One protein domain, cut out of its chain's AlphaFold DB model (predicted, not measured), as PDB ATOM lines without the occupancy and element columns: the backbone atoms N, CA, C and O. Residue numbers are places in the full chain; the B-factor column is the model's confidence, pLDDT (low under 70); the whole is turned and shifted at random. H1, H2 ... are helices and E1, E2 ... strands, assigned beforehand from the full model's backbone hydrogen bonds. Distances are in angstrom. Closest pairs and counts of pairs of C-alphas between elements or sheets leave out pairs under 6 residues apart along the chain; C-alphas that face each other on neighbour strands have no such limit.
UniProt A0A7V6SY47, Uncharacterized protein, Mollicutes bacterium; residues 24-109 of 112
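AT A GLANCE: This is residues 24 to 109 of the 112 residues of an uncharacterized protein of Mollicutes bacterium (UniProt A0A7V6SY47). A small antiparallel sheet, order E1 E2 E3, has one long helix, H1, slanting over one face, making two layers; short H2 packs on H1, and H3 lies near its first residues. Printed are 86 residues, mixed class, in the order H1 E1 H2 H3 E2 E3. The whole is compact, radius of gyration of the C-alphas 13.3 A, yet elongated, 42 by 24 by 17 A.

HOW THE PARTS SIT: E2, residues 79 to 86, is antiparallel to E1, residues 51 to 55; N 52 and O 82, 2.9 A, are within hydrogen-bond range. E2 forms a hairpin with E3, residues 92 to 101; N 83 and O 97, 2.8 A, are within range. E3 bends by 83 degrees at residue 95. H1, residues 24 to 41, is on the sheet, height 8.4 A; its closest C-alphas to E2 are Thr 31 and Val 80, 6.1 A. H2, residues 56 to 61, touches H1 residues 30 to 37; closest C-alphas Ala 34 and Leu 59, 7.4 A. H3, residues 67 to 71, is not on the sheet. Every helix O i to N i+4 pair is within range.

IN THESE COORDINATES: H1 runs 25.7 A from C-alpha 24 (-2.874, 44.626, 2.521). E2 spans 21.1 A; E3, 22.5 A, ends at C-alpha 101 (2.288, 36.437, -2.867).

THE WHOLE: The printed part has no cut, no long link and no residue under pLDDT 70.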
ATOM      1  N   ALA A  24      -2.155  44.300   3.755       92.06
ATOM      2  CA  ALA A  24      -2.874  44.626   2.521       92.06
ATOM      3  C   ALA A  24      -2.198  45.779   1.760       92.06
ATOM      4  O   ALA A  24      -2.067  45.739   0.541       92.06
ATOM      5  N   LYS A  25      -1.690  46.776   2.493       93.38
ATOM      6  CA  LYS A  25      -0.930  47.866   1.885       93.38
ATOM      7  C   LYS A  25       0.415  47.400   1.316       93.38
ATOM      8  O   LYS A  25       0.818  47.880   0.264       93.38
ATOM      9  N   LEU A  26       1.107  46.486   1.999       94.75
ATOM     10  CA  LEU A  26       2.345  45.900   1.475       94.75
ATOM     11  C   LEU A  26       2.080  45.052   0.222       94.75
ATOM     12  O   LEU A  26       2.884  45.075  -0.702       94.75
ATOM     13  N   GLU A  27       0.958  44.330   0.155       95.31
ATOM     14  CA  GLU A  27       0.554  43.596  -1.050       95.31
ATOM     15  C   GLU A  27       0.304  44.542  -2.232       95.31
ATOM     16  O   GLU A  27       0.800  44.291  -3.331       95.31
ATOM     17  N   GLU A  28      -0.420  45.645  -2.016       96.19
ATOM     18  CA  GLU A  28      -0.621  46.690  -3.031       96.19
ATOM     19  C   GLU A  28       0.719  47.274  -3.495       96.19
ATOM     20  O   GLU A  28       0.999  47.311  -4.691       96.19
ATOM     21  N   GLU A  29       1.594  47.638  -2.556       96.69
ATOM     22  CA  GLU A  29       2.916  48.188  -2.864       96.69
ATOM     23  C   GLU A  29       3.776  47.206  -3.674       96.69
ATOM     24  O   GLU A  29       4.413  47.598  -4.652       96.69
ATOM     25  N   LEU A  30       3.766  45.916  -3.322       97.50
ATOM     26  CA  LEU A  30       4.515  44.886  -4.046       97.50
ATOM     27  C   LEU A  30       3.970  44.719  -5.470       97.50
ATOM     28  O   LEU A  30       4.746  44.627  -6.425       97.50
ATOM     29  N   THR A  31       2.642  44.737  -5.615       97.88
ATOM     30  CA  THR A  31       1.945  44.699  -6.910       97.88
ATOM     31  C   THR A  31       2.368  45.863  -7.796       97.88
ATOM     32  O   THR A  31       2.736  45.646  -8.953       97.88
ATOM     33  N   ASP A  32       2.371  47.078  -7.255       97.94
ATOM     34  CA  ASP A  32       2.715  48.295  -7.990       97.94
ATOM     35  C   ASP A  32       4.182  48.297  -8.431       97.94
ATOM     36  O   ASP A  32       4.482  48.570  -9.599       97.94
ATOM     37  N   LEU A  33       5.108  47.947  -7.532       97.69
ATOM     38  CA  LEU A  33       6.539  47.890  -7.846       97.69
ATOM     39  C   LEU A  33       6.843  46.842  -8.920       97.69
ATOM     40  O   LEU A  33       7.567  47.132  -9.874       97.69
ATOM     41  N   ALA A  34       6.273  45.642  -8.801       97.50
ATOM     42  CA  ALA A  34       6.478  44.578  -9.778       97.50
ATOM     43  C   ALA A  34       5.853  44.911 -11.142       97.50
ATOM     44  O   ALA A  34       6.489  44.702 -12.175       97.50
ATOM     45  N   SER A  35       4.643  45.472 -11.153       96.75
ATOM     46  CA  SER A  35       3.954  45.892 -12.381       96.75
ATOM     47  C   SER A  35       4.744  46.977 -13.108       96.75
ATOM     48  O   SER A  35       4.994  46.877 -14.310       96.75
ATOM     49  N   LYS A  36       5.246  47.972 -12.370       96.69
ATOM     50  CA  LYS A  36       6.108  49.014 -12.928       96.69
ATOM     51  C   LYS A  36       7.417  48.443 -13.473       96.69
ATOM     52  O   LYS A  36       7.809  48.782 -14.588       96.69
ATOM     53  N   TYR A  37       8.069  47.548 -12.729       95.25
ATOM     54  CA  TYR A  37       9.284  46.881 -13.198       95.25
ATOM     55  C   TYR A  37       9.037  46.117 -14.506       95.25
ATOM     56  O   TYR A  37       9.832  46.234 -15.441       95.25
ATOM     57  N   TYR A  38       7.924  45.386 -14.603       94.38
ATOM     58  CA  TYR A  38       7.511  44.709 -15.830       94.38
ATOM     59  C   TYR A  38       7.326  45.692 -16.994       94.38
ATOM     60  O   TYR A  38       7.880  45.478 -18.073       94.38
ATOM     61  N   GLU A  39       6.588  46.781 -16.791       94.25
ATOM     62  CA  GLU A  39       6.303  47.762 -17.843       94.25
ATOM     63  C   GLU A  39       7.555  48.464 -18.366       94.25
ATOM     64  O   GLU A  39       7.690  48.665 -19.575       94.25
ATOM     65  N   GLU A  40       8.477  48.811 -17.471       93.62
ATOM     66  CA  GLU A  40       9.699  49.534 -17.818       93.62
ATOM     67  C   GLU A  40      10.759  48.626 -18.456       93.62
ATOM     68  O   GLU A  40      11.488  49.079 -19.340       93.62
ATOM     69  N   ASN A  41      10.835  47.351 -18.050       90.62
ATOM     70  CA  ASN A  41      11.976  46.491 -18.385       90.62
ATOM     71  C   ASN A  41      11.630  45.281 -19.261       90.62
ATOM     72  O   ASN A  41      12.500  44.807 -19.985       90.62
ATOM     73  N   LEU A  42      10.395  44.771 -19.211       89.81
ATOM     74  CA  LEU A  42      10.034  43.478 -19.813       89.81
ATOM     75  C   LEU A  42       8.947  43.578 -20.892       89.81
ATOM     76  O   LEU A  42       9.009  42.847 -21.875       89.81
ATOM     77  N   LYS A  43       7.976  44.492 -20.762       87.25
ATOM     78  CA  LYS A  43       6.762  44.549 -21.605       87.25
ATOM     79  C   LYS A  43       7.012  44.590 -23.115       87.25
ATOM     80  O   LYS A  43       6.232  44.037 -23.881       87.25
ATOM     81  N   ASN A  44       8.079  45.259 -23.552       85.44
ATOM     82  CA  ASN A  44       8.403  45.407 -24.978       85.44
ATOM     83  C   ASN A  44       9.360  44.323 -25.502       85.44
ATOM     84  O   ASN A  44       9.811  44.403 -26.647       85.44
ATOM     85  N   MET A  45       9.714  43.345 -24.669       85.81
ATOM     86  CA  MET A  45      10.531  42.210 -25.078       85.81
ATOM     87  C   MET A  45       9.652  41.139 -25.731       85.81
ATOM     88  O   MET A  45       8.464  41.028 -25.442       85.81
ATOM     89  N   VAL A  46      10.249  40.341 -26.616       81.06
ATOM     90  CA  VAL A  46       9.642  39.077 -27.049       81.06
ATOM     91  C   VAL A  46       9.863  38.065 -25.932       81.06
ATOM     92  O   VAL A  46      11.001  37.842 -25.511       81.06
ATOM     93  N   LEU A  47       8.773  37.497 -25.432       80.75
ATOM     94  CA  LEU A  47       8.736  36.633 -24.262       80.75
ATOM     95  C   LEU A  47       8.279  35.239 -24.701       80.75
ATOM     96  O   LEU A  47       7.332  35.086 -25.463       80.75
ATOM     97  N   ASN A  48       8.958  34.207 -24.201       79.69
ATOM     98  CA  ASN A  48       8.598  32.806 -24.465       79.69
ATOM     99  C   ASN A  48       7.826  32.175 -23.295       79.69
ATOM    100  O   ASN A  48       7.620  30.964 -23.270       79.69
ATOM    101  N   ILE A  49       7.491  32.976 -22.283       85.75
ATOM    102  CA  ILE A  49       6.850  32.549 -21.043       85.75
ATOM    103  C   ILE A  49       5.719  33.540 -20.779       85.75
ATOM    104  O   ILE A  49       5.926  34.744 -20.862       85.75
ATOM    105  N   ASP A  50       4.530  33.031 -20.497       86.75
ATOM    106  CA  ASP A  50       3.304  33.799 -20.254       86.75
ATOM    107  C   ASP A  50       3.110  34.165 -18.771       86.75
ATOM    108  O   ASP A  50       2.171  34.865 -18.405       86.75
ATOM    109  N   ASN A  51       4.009  33.706 -17.907       90.88
ATOM    110  CA  ASN A  51       3.981  33.901 -16.467       90.88
ATOM    111  C   ASN A  51       5.351  34.383 -15.974       90.88
ATOM    112  O   ASN A  51       6.327  33.629 -15.979       90.88
ATOM    113  N   HIS A  52       5.425  35.630 -15.515       92.75
ATOM    114  CA  HIS A  52       6.654  36.220 -14.987       92.75
ATOM    115  C   HIS A  52       6.569  36.412 -13.486       92.75
ATOM    116  O   HIS A  52       5.755  37.186 -12.992       92.75
ATOM    117  N   GLN A  53       7.458  35.739 -12.766       95.62
ATOM    118  CA  GLN A  53       7.618  35.939 -11.338       95.62
ATOM    119  C   GLN A  53       8.620  37.067 -11.081       95.62
ATOM    120  O   GLN A  53       9.795  36.953 -11.431       95.62
ATOM    121  N   ILE A  54       8.158  38.144 -10.448       97.25
ATOM    122  CA  ILE A  54       8.999  39.268 -10.028       97.25
ATOM    123  C   ILE A  54       9.066  39.251  -8.504       97.25
ATOM    124  O   ILE A  54       8.080  39.548  -7.833       97.25
ATOM    125  N   THR A  55      10.217  38.847  -7.963       98.06
ATOM    126  CA  THR A  55      10.450  38.731  -6.516       98.06
ATOM    127  C   THR A  55      10.957  40.040  -5.908       98.06
ATOM    128  O   THR A  55      11.542  40.872  -6.604       98.06
ATOM    129  N   LEU A  56      10.833  40.190  -4.586       98.06
ATOM    130  CA  LEU A  56      11.518  41.249  -3.836       98.06
ATOM    131  C   LEU A  56      13.041  41.201  -4.041       98.06
ATOM    132  O   LEU A  56      13.668  42.248  -4.160       98.06
ATOM    133  N   GLU A  57      13.639  40.008  -4.138       98.12
ATOM    134  CA  GLU A  57      15.065  39.860  -4.471       98.12
ATOM    135  C   GLU A  57      15.408  40.443  -5.854       98.12
ATOM    136  O   GLU A  57      16.443  41.088  -6.022       98.12
ATOM    137  N   ALA A  58      14.554  40.224  -6.858       96.75
ATOM    138  CA  ALA A  58      14.758  40.762  -8.200       96.75
ATOM    139  C   ALA A  58      14.631  42.292  -8.216       96.75
ATOM    140  O   ALA A  58      15.462  42.960  -8.827       96.75
ATOM    141  N   LEU A  59      13.637  42.838  -7.507       97.44
ATOM    142  CA  LEU A  59      13.442  44.281  -7.356       97.44
ATOM    143  C   LEU A  59      14.635  44.941  -6.649       97.44
ATOM    144  O   LEU A  59      15.141  45.955  -7.120       97.44
ATOM    145  N   GLU A  60      15.152  44.327  -5.583       96.69
ATOM    146  CA  GLU A  60      16.353  44.805  -4.889       96.69
ATOM    147  C   GLU A  60      17.583  44.828  -5.800       96.69
ATOM    148  O   GLU A  60      18.315  45.816  -5.835       96.69
ATOM    149  N   LYS A  61      17.804  43.761  -6.580       96.44
ATOM    150  CA  LYS A  61      18.904  43.695  -7.562       96.44
ATOM    151  C   LYS A  61      18.756  44.717  -8.686       96.44
ATOM    152  O   LYS A  61      19.758  45.102  -9.281       96.44
ATOM    153  N   ALA A  62      17.527  45.139  -8.970       94.88
ATOM    154  CA  ALA A  62      17.211  46.222  -9.892       94.88
ATOM    155  C   ALA A  62      17.262  47.615  -9.233       94.88
ATOM    156  O   ALA A  62      16.818  48.585  -9.841       94.88
ATOM    157  N   GLU A  63      17.791  47.717  -8.007       96.50
ATOM    158  CA  GLU A  63      17.932  48.964  -7.243       96.50
ATOM    159  C   GLU A  63      16.589  49.662  -6.941       96.50
ATOM    160  O   GLU A  63      16.536  50.872  -6.712       96.50
ATOM    161  N   VAL A  64      15.487  48.902  -6.907       94.25
ATOM    162  CA  VAL A  64      14.176  49.387  -6.455       94.25
ATOM    163  C   VAL A  64      14.164  49.456  -4.927       94.25
ATOM    164  O   VAL A  64      14.573  48.513  -4.247       94.25
ATOM    165  N   ASP A  65      13.670  50.566  -4.373       95.50
ATOM    166  CA  ASP A  65      13.506  50.718  -2.925       95.50
ATOM    167  C   ASP A  65      12.425  49.765  -2.398       95.50
ATOM    168  O   ASP A  65      11.253  49.873  -2.752       95.50
ATOM    169  N   ILE A  66      12.843  48.837  -1.537       95.50
ATOM    170  CA  ILE A  66      11.990  47.851  -0.859       95.50
ATOM    171  C   ILE A  66      12.126  47.944   0.673       95.50
ATOM    172  O   ILE A  66      11.984  46.956   1.406       95.50
ATOM    173  N   SER A  67      12.482  49.125   1.180       95.06
ATOM    174  CA  SER A  67      12.720  49.361   2.608       95.06
ATOM    175  C   SER A  67      11.485  49.092   3.475       95.06
ATOM    176  O   SER A  67      11.630  48.583   4.588       95.06
ATOM    177  N   SER A  68      10.282  49.346   2.955       93.69
ATOM    178  CA  SER A  68       8.989  49.004   3.570       93.69
ATOM    179  C   SER A  68       8.885  47.510   3.898       93.69
ATOM    180  O   SER A  68       8.614  47.146   5.040       93.69
ATOM    181  N   PHE A  69       9.207  46.639   2.942       95.00
ATOM    182  CA  PHE A  69       9.207  45.181   3.105       95.00
ATOM    183  C   PHE A  69      10.297  44.700   4.059       95.00
ATOM    184  O   PHE A  69      10.076  43.811   4.878       95.00
ATOM    185  N   THR A  70      11.481  45.310   3.980       92.69
ATOM    186  CA  THR A  70      12.611  44.957   4.851       92.69
ATOM    187  C   THR A  70      12.306  45.300   6.309       92.69
ATOM    188  O   THR A  70      12.586  44.508   7.207       92.69
ATOM    189  N   LYS A  71      11.679  46.459   6.553       91.81
ATOM    190  CA  LYS A  71      11.248  46.899   7.886       91.81
ATOM    191  C   LYS A  71      10.253  45.926   8.518       91.81
ATOM    192  O   LYS A  71      10.331  45.669   9.715       91.81
ATOM    193  N   GLU A  72       9.359  45.371   7.711       90.44
ATOM    194  CA  GLU A  72       8.319  44.435   8.147       90.44
ATOM    195  C   GLU A  72       8.778  42.963   8.067       90.44
ATOM    196  O   GLU A  72       7.976  42.046   8.209       90.44
ATOM    197  N   SER A  73      10.088  42.726   7.889       92.81
ATOM    198  CA  SER A  73      10.709  41.390   7.843       92.81
ATOM    199  C   SER A  73      10.089  40.456   6.796       92.81
ATOM    200  O   SER A  73       9.914  39.258   7.035       92.81
ATOM    201  N   CYS A  74       9.750  41.005   5.631       95.25
ATOM    202  CA  CYS A  74       9.241  40.226   4.512       95.25
ATOM    203  C   CYS A  74      10.341  39.387   3.852       95.25
ATOM    204  O   CYS A  74      11.472  39.841   3.655       95.25
ATOM    205  N   ASP A  75       9.998  38.152   3.498       97.19
ATOM    206  CA  ASP A  75      10.884  37.213   2.828       97.19
ATOM    207  C   ASP A  75      11.143  37.683   1.392       97.19
ATOM    208  O   ASP A  75      10.220  38.058   0.667       97.19
ATOM    209  N   LYS A  76      12.408  37.638   0.964       97.00
ATOM    210  CA  LYS A  76      12.845  38.094  -0.365       97.00
ATOM    211  C   LYS A  76      12.269  37.259  -1.512       97.00
ATOM    212  O   LYS A  76      12.258  37.727  -2.651       97.00
ATOM    213  N   SER A  77      11.781  36.056  -1.215       97.00
ATOM    214  CA  SER A  77      11.054  35.209  -2.159       97.00
ATOM    215  C   SER A  77       9.627  35.681  -2.426       97.00
ATOM    216  O   SER A  77       9.062  35.229  -3.416       97.00
ATOM    217  N   SER A  78       9.067  36.601  -1.621       97.44
ATOM    218  CA  SER A  78       7.774  37.243  -1.905       97.44
ATOM    219  C   SER A  78       7.769  37.822  -3.314       97.44
ATOM    220  O   SER A  78       8.772  38.392  -3.754       97.44
ATOM    221  N   TYR A  79       6.662  37.667  -4.031       98.12
ATOM    222  CA  TYR A  79       6.622  37.945  -5.459       98.12
ATOM    223  C   TYR A  79       5.252  38.367  -5.965       98.12
ATOM    224  O   TYR A  79       4.227  38.148  -5.323       98.12
ATOM    225  N   VAL A  80       5.255  38.913  -7.175       97.94
ATOM    226  CA  VAL A  80       4.058  39.081  -7.998       97.94
ATOM    227  C   VAL A  80       4.223  38.237  -9.246       97.94
ATOM    228  O   VAL A  80       5.267  38.278  -9.904       97.94
ATOM    229  N   LEU A  81       3.197  37.457  -9.559       96.75
ATOM    230  CA  LEU A  81       3.080  36.739 -10.811       96.75
ATOM    231  C   LEU A  81       2.361  37.632 -11.821       96.75
ATOM    232  O   LEU A  81       1.165  37.889 -11.693       96.75
ATOM    233  N   ILE A  82       3.092  38.098 -12.827       95.94
ATOM    234  CA  ILE A  82       2.535  38.813 -13.974       95.94
ATOM    235  C   ILE A  82       2.095  37.772 -15.005       95.94
ATOM    236  O   ILE A  82       2.930  37.065 -15.573       95.94
ATOM    237  N   LYS A  83       0.785  37.672 -15.231       95.31
ATOM    238  CA  LYS A  83       0.159  36.717 -16.153       95.31
ATOM    239  C   LYS A  83      -0.206  37.423 -17.451       95.31
ATOM    240  O   LYS A  83      -1.049  38.325 -17.457       95.31
ATOM    241  N   LEU A  84       0.431  37.012 -18.536       94.25
ATOM    242  CA  LEU A  84       0.334  37.614 -19.858       94.25
ATOM    243  C   LEU A  84      -0.537  36.762 -20.782       94.25
ATOM    244  O   LEU A  84      -0.528  35.537 -20.715       94.25
ATOM    245  N   GLU A  85      -1.236  37.417 -21.703       93.06
ATOM    246  CA  GLU A  85      -1.642  36.791 -22.960       93.06
ATOM    247  C   GLU A  85      -0.579  37.155 -24.000       93.06
ATOM    248  O   GLU A  85      -0.239  38.331 -24.149       93.06
ATOM    249  N   LEU A  86      -0.027  36.158 -24.692       91.44
ATOM    250  CA  LEU A  86       0.974  36.364 -25.737       91.44
ATOM    251  C   LEU A  86       0.356  36.122 -27.119       91.44
ATOM    252  O   LEU A  86      -0.514  35.263 -27.277       91.44
ATOM    253  N   ASP A  87       0.794  36.884 -28.116       90.06
ATOM    254  CA  ASP A  87       0.490  36.609 -29.520       90.06
ATOM    255  C   ASP A  87       1.420  35.532 -30.114       90.06
ATOM    256  O   ASP A  87       2.301  34.991 -29.443       90.06
ATOM    257  N   GLU A  88       1.218  35.203 -31.392       89.94
ATOM    258  CA  GLU A  88       2.015  34.194 -32.107       89.94
ATOM    259  C   GLU A  88       3.507  34.563 -32.226       89.94
ATOM    260  O   GLU A  88       4.339  33.691 -32.474       89.94
ATOM    261  N   GLU A  89       3.862  35.838 -32.032       89.06
ATOM    262  CA  GLU A  89       5.238  36.336 -32.050       89.06
ATOM    263  C   GLU A  89       5.862  36.393 -30.645       89.06
ATOM    264  O   GLU A  89       7.003  36.835 -30.506       89.06
ATOM    265  N   GLY A  90       5.135  35.967 -29.604       87.12
ATOM    266  CA  GLY A  90       5.578  36.028 -28.211       87.12
ATOM    267  C   GLY A  90       5.529  37.436 -27.614       87.12
ATOM    268  O   GLY A  90       6.209  37.713 -26.624       87.12
ATOM    269  N   LYS A  91       4.771  38.364 -28.206       88.44
ATOM    270  CA  LYS A  91       4.566  39.705 -27.648       88.44
ATOM    271  C   LYS A  91       3.323  39.740 -26.782       88.44
ATOM    272  O   LYS A  91       2.341  39.048 -27.036       88.44
ATOM    273  N   GLN A  92       3.352  40.603 -25.776       88.81
ATOM    274  CA  GLN A  92       2.210  40.806 -24.902       88.81
ATOM    275  C   GLN A  92       1.020  41.413 -25.659       88.81
ATOM    276  O   GLN A  92       1.145  42.424 -26.353       88.81
ATOM    277  N   LYS A  93      -0.149  40.807 -25.467       90.00
ATOM    278  CA  LYS A  93      -1.431  41.199 -26.046       90.00
ATOM    279  C   LYS A  93      -2.436  41.506 -24.932       90.00
ATOM    280  O   LYS A  93      -2.441  40.853 -23.894       90.00
ATOM    281  N   GLY A  94      -3.296  42.502 -25.155       88.25
ATOM    282  CA  GLY A  94      -4.373  42.865 -24.223       88.25
ATOM    283  C   GLY A  94      -3.891  43.526 -22.927       88.25
ATOM    284  O   GLY A  94      -2.848  44.174 -22.911       88.25
ATOM    285  N   ASP A  95      -4.666  43.371 -21.855       92.44
ATOM    286  CA  ASP A  95      -4.257  43.726 -20.493       92.44
ATOM    287  C   ASP A  95      -3.692  42.482 -19.792       92.44
ATOM    288  O   ASP A  95      -4.173  41.369 -20.013       92.44
ATOM    289  N   TYR A  96      -2.682  42.658 -18.937       93.38
ATOM    290  CA  TYR A  96      -2.149  41.570 -18.115       93.38
ATOM    291  C   TYR A  96      -2.858  41.495 -16.759       93.38
ATOM    292  O   TYR A  96      -3.484  42.454 -16.305       93.38
ATOM    293  N   LYS A  97      -2.752  40.341 -16.100       95.88
ATOM    294  CA  LYS A  97      -3.240  40.139 -14.728       95.88
ATOM    295  C   LYS A  97      -2.070  39.995 -13.770       95.88
ATOM    296  O   LYS A  97      -0.981  39.589 -14.172       95.88
ATOM    297  N   THR A  98      -2.318  40.270 -12.500       95.50
ATOM    298  CA  THR A  98      -1.339  40.095 -11.428       95.50
ATOM    299  C   THR A  98      -1.901  39.197 -10.333       95.50
ATOM    300  O   THR A  98      -3.108  39.159 -10.095       95.50
ATOM    301  N   GLU A  99      -1.021  38.437  -9.692       96.12
ATOM    302  CA  GLU A  99      -1.309  37.690  -8.468       96.12
ATOM    303  C   GLU A  99      -0.153  37.907  -7.497       96.12
ATOM    304  O   GLU A  99       1.006  37.689  -7.853       96.12
ATOM    305  N   THR A 100      -0.464  38.368  -6.293       95.88
ATOM    306  CA  THR A 100       0.540  38.779  -5.311       95.88
ATOM    307  C   THR A 100       0.683  37.720  -4.237       95.88
ATOM    308  O   THR A 100      -0.306  37.207  -3.725       95.88
ATOM    309  N   HIS A 101       1.927  37.404  -3.892       96.81
ATOM    310  CA  HIS A 101       2.288  36.437  -2.867       96.81
ATOM    311  C   HIS A 101       3.301  37.077  -1.923       96.81
ATOM    312  O   HIS A 101       4.508  37.095  -2.184       96.81
ATOM    313  N   LEU A 102       2.800  37.621  -0.820       96.56
ATOM    314  CA  LEU A 102       3.593  38.271   0.210       96.56
ATOM    315  C   LEU A 102       3.805  37.320   1.391       96.56
ATOM    316  O   LEU A 102       2.867  36.682   1.867       96.56
ATOM    317  N   ILE A 103       5.042  37.235   1.878       96.12
ATOM    318  CA  ILE A 103       5.423  36.455   3.059       96.12
ATOM    319  C   ILE A 103       6.176  37.390   4.003       96.12
ATOM    320  O   ILE A 103       7.242  37.879   3.641       96.12
ATOM    321  N   CYS A 104       5.659  37.630   5.209       93.50
ATOM    322  CA  CYS A 104       6.304  38.485   6.213       93.50
ATOM    323  C   CYS A 104       6.121  37.897   7.615       93.50
ATOM    324  O   CYS A 104       5.027  37.927   8.177       93.50
ATOM    325  N   GLY A 105       7.186  37.323   8.184       88.38
ATOM    326  CA  GLY A 105       7.087  36.548   9.424       88.38
ATOM    327  C   GLY A 105       6.050  35.421   9.308       88.38
ATOM    328  O   GLY A 105       6.156  34.561   8.435       88.38
ATOM    329  N   ASP A 106       5.035  35.449  10.176       88.12
ATOM    330  CA  ASP A 106       3.931  34.477  10.170       88.12
ATOM    331  C   ASP A 106       2.835  34.800   9.140       88.12
ATOM    332  O   ASP A 106       1.974  33.962   8.865       88.12
ATOM    333  N   TYR A 107       2.846  36.004   8.563       91.00
ATOM    334  CA  TYR A 107       1.886  36.396   7.541       91.00
ATOM    335  C   TYR A 107       2.239  35.786   6.185       91.00
ATOM    336  O   TYR A 107       3.387  35.847   5.738       91.00
ATOM    337  N   LYS A 108       1.219  35.257   5.506       93.75
ATOM    338  CA  LYS A 108       1.276  34.830   4.108       93.75
ATOM    339  C   LYS A 108      -0.009  35.254   3.415       93.75
ATOM    340  O   LYS A 108      -1.081  35.067   3.989       93.75
ATOM    341  N   THR A 109       0.094  35.771   2.195       92.19
ATOM    342  CA  THR A 109      -1.086  36.005   1.360       92.19
ATOM    343  C   THR A 109      -1.871  34.704   1.220       92.19
ATOM    344  O   THR A 109      -1.330  33.675   0.811       92.19
TER     345      THR A 109